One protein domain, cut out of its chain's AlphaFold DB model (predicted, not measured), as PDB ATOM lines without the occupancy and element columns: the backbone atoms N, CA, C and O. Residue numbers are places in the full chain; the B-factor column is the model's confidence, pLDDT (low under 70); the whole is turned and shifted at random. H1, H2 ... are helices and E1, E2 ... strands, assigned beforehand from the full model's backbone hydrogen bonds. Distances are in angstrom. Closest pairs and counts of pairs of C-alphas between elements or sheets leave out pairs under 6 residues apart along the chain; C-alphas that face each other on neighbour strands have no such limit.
ATOM      1  N   PHE A  41     172.042 211.021 152.352       96.31
ATOM      2  CA  PHE A  41     170.764 210.472 152.794       96.31
ATOM      3  C   PHE A  41     170.943 209.132 153.520       96.31
ATOM      4  O   PHE A  41     170.431 208.960 154.627       96.31
ATOM      5  N   SER A  42     171.727 208.208 152.955       97.38
ATOM      6  CA  SER A  42     172.050 206.923 153.590       97.38
ATOM      7  C   SER A  42     172.772 207.109 154.932       97.38
ATOM      8  O   SER A  42     172.426 206.452 155.915       97.38
ATOM      9  N   TYR A  43     173.744 208.024 155.006       96.94
ATOM     10  CA  TYR A  43     174.468 208.354 156.235       96.94
ATOM     11  C   TYR A  43     173.530 208.890 157.327       96.94
ATOM     12  O   TYR A  43     173.503 208.362 158.440       96.94
ATOM     13  N   SER A  44     172.698 209.881 156.998       96.31
ATOM     14  CA  SER A  44     171.710 210.458 157.918       96.31
ATOM     15  C   SER A  44     170.686 209.425 158.382       96.31
ATOM     16  O   SER A  44     170.374 209.343 159.573       96.31
ATOM     17  N   LYS A  45     170.190 208.592 157.462       97.88
ATOM     18  CA  LYS A  45     169.225 207.534 157.770       97.88
ATOM     19  C   LYS A  45     169.825 206.463 158.681       97.88
ATOM     20  O   LYS A  45     169.149 205.997 159.597       97.88
ATOM     21  N   TYR A  46     171.098 206.118 158.493       97.88
ATOM     22  CA  TYR A  46     171.813 205.232 159.407       97.88
ATOM     23  C   TYR A  46     172.005 205.858 160.796       97.88
ATOM     24  O   TYR A  46     171.863 205.167 161.802       97.88
ATOM     25  N   GLY A  47     172.257 207.169 160.878       96.62
ATOM     26  CA  GLY A  47     172.266 207.895 162.153       96.62
ATOM     27  C   GLY A  47     170.938 207.760 162.905       96.62
ATOM     28  O   GLY A  47     170.923 207.382 164.077       96.62
ATOM     29  N   LEU A  48     169.815 207.959 162.205       97.75
ATOM     30  CA  LEU A  48     168.478 207.773 162.776       97.75
ATOM     31  C   LEU A  48     168.239 206.324 163.237       97.75
ATOM     32  O   LEU A  48     167.695 206.121 164.322       97.75
ATOM     33  N   LEU A  49     168.687 205.325 162.466       97.75
ATOM     34  CA  LEU A  49     168.642 203.915 162.873       97.75
ATOM     35  C   LEU A  49     169.333 203.705 164.228       97.75
ATOM     36  O   LEU A  49     168.757 203.071 165.112       97.75
ATOM     37  N   GLN A  50     170.547 204.235 164.415       97.12
ATOM     38  CA  GLN A  50     171.272 204.084 165.683       97.12
ATOM     39  C   GLN A  50     170.518 204.735 166.849       97.12
ATOM     40  O   GLN A  50     170.407 204.128 167.915       97.12
ATOM     41  N   THR A  51     169.927 205.917 166.645       97.50
ATOM     42  CA  THR A  51     169.096 206.583 167.659       97.50
ATOM     43  C   THR A  51     167.875 205.747 168.043       97.50
ATOM     44  O   THR A  51     167.638 205.527 169.231       97.50
ATOM     45  N   VAL A  52     167.122 205.239 167.061       98.19
ATOM     46  CA  VAL A  52     165.933 204.400 167.296       98.19
ATOM     47  C   VAL A  52     166.315 203.123 168.048       98.19
ATOM     48  O   VAL A  52     165.673 202.772 169.041       98.19
ATOM     49  N   ARG A  53     167.404 202.457 167.639       97.44
ATOM     50  CA  ARG A  53     167.909 201.254 168.319       97.44
ATOM     51  C   ARG A  53     168.315 201.534 169.760       97.44
ATOM     52  O   ARG A  53     167.978 200.742 170.636       97.44
ATOM     53  N   HIS A  54     169.017 202.637 170.013       97.69
ATOM     54  CA  HIS A  54     169.418 203.016 171.364       97.69
ATOM     55  C   HIS A  54     168.200 203.269 172.260       97.69
ATOM     56  O   HIS A  54     168.104 202.671 173.325       97.69
ATOM     57  N   GLN A  55     167.231 204.069 171.800       98.25
ATOM     58  CA  GLN A  55     166.004 204.344 172.559       98.25
ATOM     59  C   GLN A  55     165.238 203.062 172.900       98.25
ATOM     60  O   GLN A  55     164.805 202.878 174.036       98.25
ATOM     61  N   ARG A  56     165.117 202.147 171.932       98.12
ATOM     62  CA  ARG A  56     164.496 200.840 172.148       98.12
ATOM     63  C   ARG A  56     165.237 200.021 173.203       98.12
ATOM     64  O   ARG A  56     164.605 199.446 174.080       98.12
ATOM     65  N   LEU A  57     166.567 199.948 173.115       97.94
ATOM     66  CA  LEU A  57     167.383 199.203 174.078       97.94
ATOM     67  C   LEU A  57     167.251 199.764 175.496       97.94
ATOM     68  O   LEU A  57     167.188 198.976 176.435       97.94
ATOM     69  N   THR A  58     167.160 201.086 175.646       98.19
ATOM     70  CA  THR A  58     166.905 201.728 176.941       98.19
ATOM     71  C   THR A  58     165.569 201.275 177.529       98.19
ATOM     72  O   THR A  58     165.549 200.804 178.660       98.19
ATOM     73  N   LEU A  59     164.481 201.302 176.746       98.44
ATOM     74  CA  LEU A  59     163.168 200.833 177.211       98.44
ATOM     75  C   LEU A  59     163.185 199.345 177.588       98.44
ATOM     76  O   LEU A  59     162.675 198.971 178.634       98.44
ATOM     77  N   LEU A  60     163.820 198.491 176.784       98.06
ATOM     78  CA  LEU A  60     163.924 197.062 177.105       98.06
ATOM     79  C   LEU A  60     164.772 196.795 178.354       98.06
ATOM     80  O   LEU A  60     164.523 195.840 179.090       98.06
ATOM     81  N   TYR A  61     165.796 197.613 178.599       98.31
ATOM     82  CA  TYR A  61     166.587 197.534 179.821       98.31
ATOM     83  C   TYR A  61     165.775 197.975 181.044       98.31
ATOM     84  O   TYR A  61     165.806 197.306 182.079       98.31
ATOM     85  N   ASP A  62     165.022 199.065 180.919       98.38
ATOM     86  CA  ASP A  62     164.124 199.550 181.963       98.38
ATOM     87  C   ASP A  62     163.063 198.492 182.303       98.38
ATOM     88  O   ASP A  62     162.933 198.119 183.469       98.38
ATOM     89  N   GLU A  63     162.421 197.895 181.297       98.19
ATOM     90  CA  GLU A  63     161.478 196.783 181.471       98.19
ATOM     91  C   GLU A  63     162.129 195.601 182.203       98.19
ATOM     92  O   GLU A  63     161.625 195.130 183.224       98.19
ATOM     93  N   LYS A  64     163.304 195.161 181.735       98.31
ATOM     94  CA  LYS A  64     164.049 194.046 182.338       98.31
ATOM     95  C   LYS A  64     164.447 194.314 183.792       98.31
ATOM     96  O   LYS A  64     164.590 193.371 184.569       98.31
ATOM     97  N   THR A  65     164.656 195.575 184.160       98.19
ATOM     98  CA  THR A  65     165.029 195.984 185.522       98.19
ATOM     99  C   THR A  65     163.829 196.383 186.385       98.19
ATOM    100  O   THR A  65     164.017 196.860 187.503       98.19
ATOM    101  N   GLY A  66     162.601 196.153 185.904       97.81
ATOM    102  CA  GLY A  66     161.364 196.413 186.642       97.81
ATOM    103  C   GLY A  66     160.977 197.891 186.721       97.81
ATOM    104  O   GLY A  66     160.159 198.264 187.561       97.81
ATOM    105  N   ARG A  67     161.570 198.747 185.882       98.25
ATOM    106  CA  ARG A  67     161.210 200.164 185.787       98.25
ATOM    107  C   ARG A  67     159.989 200.332 184.871       98.25
ATOM    108  O   ARG A  67     159.853 199.583 183.904       98.25
ATOM    109  N   PRO A  68     159.098 201.303 185.144       98.00
ATOM    110  CA  PRO A  68     157.987 201.608 184.247       98.00
ATOM    111  C   PRO A  68     158.490 202.024 182.862       98.00
ATOM    112  O   PRO A  68     159.423 202.821 182.764       98.00
ATOM    113  N   ILE A  69     157.837 201.531 181.808       98.38
ATOM    114  CA  ILE A  69     158.153 201.876 180.418       98.38
ATOM    115  C   ILE A  69     156.926 202.395 179.672       98.38
ATOM    116  O   ILE A  69     155.789 202.042 179.983       98.38
ATOM    117  N   ASP A  70     157.175 203.200 178.641       98.31
ATOM    118  CA  ASP A  70     156.169 203.577 177.652       98.31
ATOM    119  C   ASP A  70     156.084 202.490 176.565       98.31
ATOM    120  O   ASP A  70     156.894 202.432 175.634       98.31
ATOM    121  N   THR A  71     155.101 201.599 176.702       98.12
ATOM    122  CA  THR A  71     154.873 200.482 175.771       98.12
ATOM    123  C   THR A  71     154.408 200.947 174.394       98.12
ATOM    124  O   THR A  71     154.729 200.307 173.391       98.12
ATOM    125  N   GLN A  72     153.705 202.081 174.310       98.38
ATOM    126  CA  GLN A  72     153.295 202.661 173.035       98.38
ATOM    127  C   GLN A  72     154.516 203.181 172.278       98.38
ATOM    128  O   GLN A  72     154.668 202.919 171.082       98.38
ATOM    129  N   ARG A  73     155.429 203.872 172.970       98.06
ATOM    130  CA  ARG A  73     156.693 204.313 172.376       98.06
ATOM    131  C   ARG A  73     157.530 203.130 171.907       98.06
ATOM    132  O   ARG A  73     158.081 203.205 170.810       98.06
ATOM    133  N   LEU A  74     157.610 202.058 172.696       98.38
ATOM    134  CA  LEU A  74     158.326 200.843 172.304       98.38
ATOM    135  C   LEU A  74     157.766 200.257 170.997       98.38
ATOM    136  O   LEU A  74     158.537 200.038 170.065       98.38
ATOM    137  N   ALA A  75     156.441 200.124 170.881       98.31
ATOM    138  CA  ALA A  75     155.789 199.621 169.669       98.31
ATOM    139  C   ALA A  75     156.063 200.497 168.430       98.31
ATOM    140  O   ALA A  75     156.325 199.975 167.346       98.31
ATOM    141  N   VAL A  76     156.067 201.828 168.581       98.44
ATOM    142  CA  VAL A  76     156.432 202.754 167.492       98.44
ATOM    143  C   VAL A  76     157.888 202.553 167.061       98.44
ATOM    144  O   VAL A  76     158.179 202.533 165.866       98.44
ATOM    145  N   LEU A  77     158.813 202.391 168.014       98.25
ATOM    146  CA  LEU A  77     160.224 202.149 167.707       98.25
ATOM    147  C   LEU A  77     160.424 200.801 166.998       98.25
ATOM    148  O   LEU A  77     161.207 200.736 166.052       98.25
ATOM    149  N   ASP A  78     159.707 199.753 167.412       97.75
ATOM    150  CA  ASP A  78     159.706 198.449 166.736       97.75
ATOM    151  C   ASP A  78     159.217 198.570 165.286       97.75
ATOM    152  O   ASP A  78     159.913 198.145 164.362       97.75
ATOM    153  N   GLN A  79     158.085 199.246 165.063       97.25
ATOM    154  CA  GLN A  79     157.555 199.473 163.718       97.25
ATOM    155  C   GLN A  79     158.543 200.253 162.837       97.25
ATOM    156  O   GLN A  79     158.798 199.879 161.689       97.25
ATOM    157  N   MET A  80     159.158 201.313 163.374       97.38
ATOM    158  CA  MET A  80     160.178 202.075 162.650       97.38
ATOM    159  C   MET A  80     161.355 201.187 162.230       97.38
ATOM    160  O   MET A  80     161.833 201.309 161.100       97.38
ATOM    161  N   LEU A  81     161.817 200.293 163.111       96.44
ATOM    162  CA  LEU A  81     162.892 199.350 162.796       96.44
ATOM    163  C   LEU A  81     162.500 198.391 161.667       96.44
ATOM    164  O   LEU A  81     163.312 198.141 160.776       96.44
ATOM    165  N   ASP A  82     161.266 197.900 161.653       94.12
ATOM    166  CA  ASP A  82     160.812 196.954 160.633       94.12
ATOM    167  C   ASP A  82     160.571 197.591 159.256       94.12
ATOM    168  O   ASP A  82     160.870 196.988 158.215       94.12
ATOM    169  N   GLU A  83     160.056 198.817 159.226       95.69
ATOM    170  CA  GLU A  83     159.593 199.453 157.991       95.69
ATOM    171  C   GLU A  83     160.625 200.394 157.370       95.69
ATOM    172  O   GLU A  83     160.778 200.419 156.148       95.69
ATOM    173  N   THR A  84     161.358 201.152 158.190       97.00
ATOM    174  CA  THR A  84     162.125 202.306 157.699       97.00
ATOM    175  C   THR A  84     163.529 201.932 157.234       97.00
ATOM    176  O   THR A  84     164.003 202.505 156.260       97.00
ATOM    177  N   PHE A  85     164.207 200.977 157.877       96.81
ATOM    178  CA  PHE A  85     165.663 200.773 157.729       96.81
ATOM    179  C   PHE A  85     166.055 199.469 157.016       96.81
ATOM    180  O   PHE A  85     167.100 198.879 157.308       96.81
ATOM    181  N   ARG A  86     165.213 198.986 156.099       95.12
ATOM    182  CA  ARG A  86     165.371 197.674 155.447       95.12
ATOM    183  C   ARG A  86     166.731 197.484 154.765       95.12
ATOM    184  O   ARG A  86     167.270 196.387 154.797       95.12
ATOM    185  N   GLU A  87     167.326 198.535 154.213       95.38
ATOM    186  CA  GLU A  87     168.633 198.499 153.538       95.38
ATOM    187  C   GLU A  87     169.825 198.203 154.468       95.38
ATOM    188  O   GLU A  87     170.898 197.783 154.013       95.38
ATOM    189  N   PHE A  88     169.647 198.416 155.774       96.88
ATOM    190  CA  PHE A  88     170.637 198.120 156.807       96.88
ATOM    191  C   PHE A  88     170.340 196.809 157.531       96.88
ATOM    192  O   PHE A  88     171.092 196.426 158.426       96.88
ATOM    193  N   ARG A  89     169.260 196.121 157.152       95.00
ATOM    194  CA  ARG A  89     168.790 194.887 157.766       95.00
ATOM    195  C   ARG A  89     169.199 193.687 156.919       95.00
ATOM    196  O   ARG A  89     169.027 193.670 155.706       95.00
ATOM    197  N   SER A  90     169.687 192.651 157.582       92.81
ATOM    198  CA  SER A  90     169.872 191.314 157.022       92.81
ATOM    199  C   SER A  90     169.169 190.302 157.922       92.81
ATOM    200  O   SER A  90     169.120 190.480 159.139       92.81
ATOM    201  N   VAL A  91     168.564 189.277 157.328       91.25
ATOM    202  CA  VAL A  91     167.893 188.195 158.057       91.25
ATOM    203  C   VAL A  91     168.624 186.907 157.712       91.25
ATOM    204  O   VAL A  91     168.711 186.550 156.542       91.25
ATOM    205  N   HIS A  92     169.188 186.246 158.721       88.19
ATOM    206  CA  HIS A  92     169.814 184.933 158.554       88.19
ATOM    207  C   HIS A  92     168.760 183.818 158.511       88.19
ATOM    208  O   HIS A  92     167.639 184.002 158.980       88.19
ATOM    209  N   ASP A  93     169.157 182.627 158.056       85.25
ATOM    210  CA  ASP A  93     168.296 181.442 157.876       85.25
ATOM    211  C   ASP A  93     167.463 181.051 159.113       85.25
ATOM    212  O   ASP A  93     166.412 180.431 158.992       85.25
ATOM    213  N   LYS A  94     167.906 181.431 160.318       89.62
ATOM    214  CA  LYS A  94     167.200 181.185 161.591       89.62
ATOM    215  C   LYS A  94     166.202 182.288 161.981       89.62
ATOM    216  O   LYS A  94     165.727 182.296 163.109       89.62
ATOM    217  N   GLY A  95     165.937 183.253 161.100       89.19
ATOM    218  CA  GLY A  95     165.083 184.416 161.373       89.19
ATOM    219  C   GLY A  95     165.757 185.526 162.190       89.19
ATOM    220  O   GLY A  95     165.126 186.538 162.491       89.19
ATOM    221  N   ASN A  96     167.040 185.376 162.534       89.75
ATOM    222  CA  ASN A  96     167.768 186.373 163.313       89.75
ATOM    223  C   ASN A  96     168.050 187.621 162.473       89.75
ATOM    224  O   ASN A  96     168.615 187.537 161.380       89.75
ATOM    225  N   VAL A  97     167.684 188.780 163.020       91.25
ATOM    226  CA  VAL A  97     167.914 190.083 162.398       91.25
ATOM    227  C   VAL A  97     169.310 190.589 162.746       91.25
ATOM    228  O   VAL A  97     169.625 190.817 163.913       91.25
ATOM    229  N   HIS A  98     170.122 190.824 161.722       93.12
ATOM    230  CA  HIS A  98     171.436 191.441 161.825       93.12
ATOM    231  C   HIS A  98     171.425 192.811 161.154       93.12
ATOM    232  O   HIS A  98     171.084 192.955 159.978       93.12
ATOM    233  N   TRP A  99     171.816 193.827 161.916       95.38
ATOM    234  CA  TRP A  99     171.996 195.182 161.413       95.38
ATOM    235  C   TRP A  99     173.415 195.350 160.886       95.38
ATOM    236  O   TRP A  99     174.364 194.895 161.529       95.38
ATOM    237  N   LYS A 100     173.567 196.021 159.741       95.56
ATOM    238  CA  LYS A 100     174.886 196.394 159.225       95.56
ATOM    239  C   LYS A 100     175.650 197.191 160.296       95.56
ATOM    240  O   LYS A 100     175.029 198.010 160.972       95.56
TER     241      LYS A 100
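Overview. This is residues 41 to 100 of the 222 residues of an uncharacterized protein of Actinobacteria bacterium (UniProt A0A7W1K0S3). A two-stranded hairpin, E1 and E2, extends from the end of a helical hairpin in which the long H1 and the shorter H2 lie side by side. The turn of the strand hairpin, residues 92 to 96, points away from the two helices. The printed part has 60 residues, with two named helices and two named strands in the order H1, H2, E1, E2; the sheet's order is E1 - E2, antiparallel, and the class is mostly helix. The whole is only just loose, close to compact, with a radius of gyration of the C-alphas of 12.7 A, and flat, spanning 34 by 30 by 15 A.

Along the chain. Look first at the sheet: E1 is residues 89 to 91 and E2 is residues 97 to 99, where C-alpha 99 ends E2 at (171.996, 195.182, 161.413). Find C-alpha 41 at (170.764, 210.472, 152.794); from there H1, residues 41 to 64, runs 34.5 A. H2, residues 71 to 84, covers 19.6 A and begins at C-alpha 71, (154.873, 200.482, 175.771).

Arrangement. In the E1 and E2 hairpin you will find N 90 and O 98 within hydrogen-bond range at 2.8 A, and N 98 and O 90 also at 2.8 A. The strands' directions stand at 149 degrees. H1 is apart from E1 and E2, and H2 is apart from E2. H1 touches H2 with residues 49 to 59 alone; look at Val 52 and Leu 77, whose C-alphas are the closest at 6.2 A. This helical hairpin has a shallow tilt of 31 degrees, opposite ways. In H1 and H2 every O i to N i+4 pair is within hydrogen-bond range.

Size, cuts and confidence. The C-alphas of Phe 41 and Gly 66 are the two farthest apart, 37.8 A. The printed part has no cut. The links H2 to E1 and E1 to E2 are tight, H1 to H2 is short, and no link is long. The mean pLDDT of the printed part is 96.3, and no printed residue is under 70.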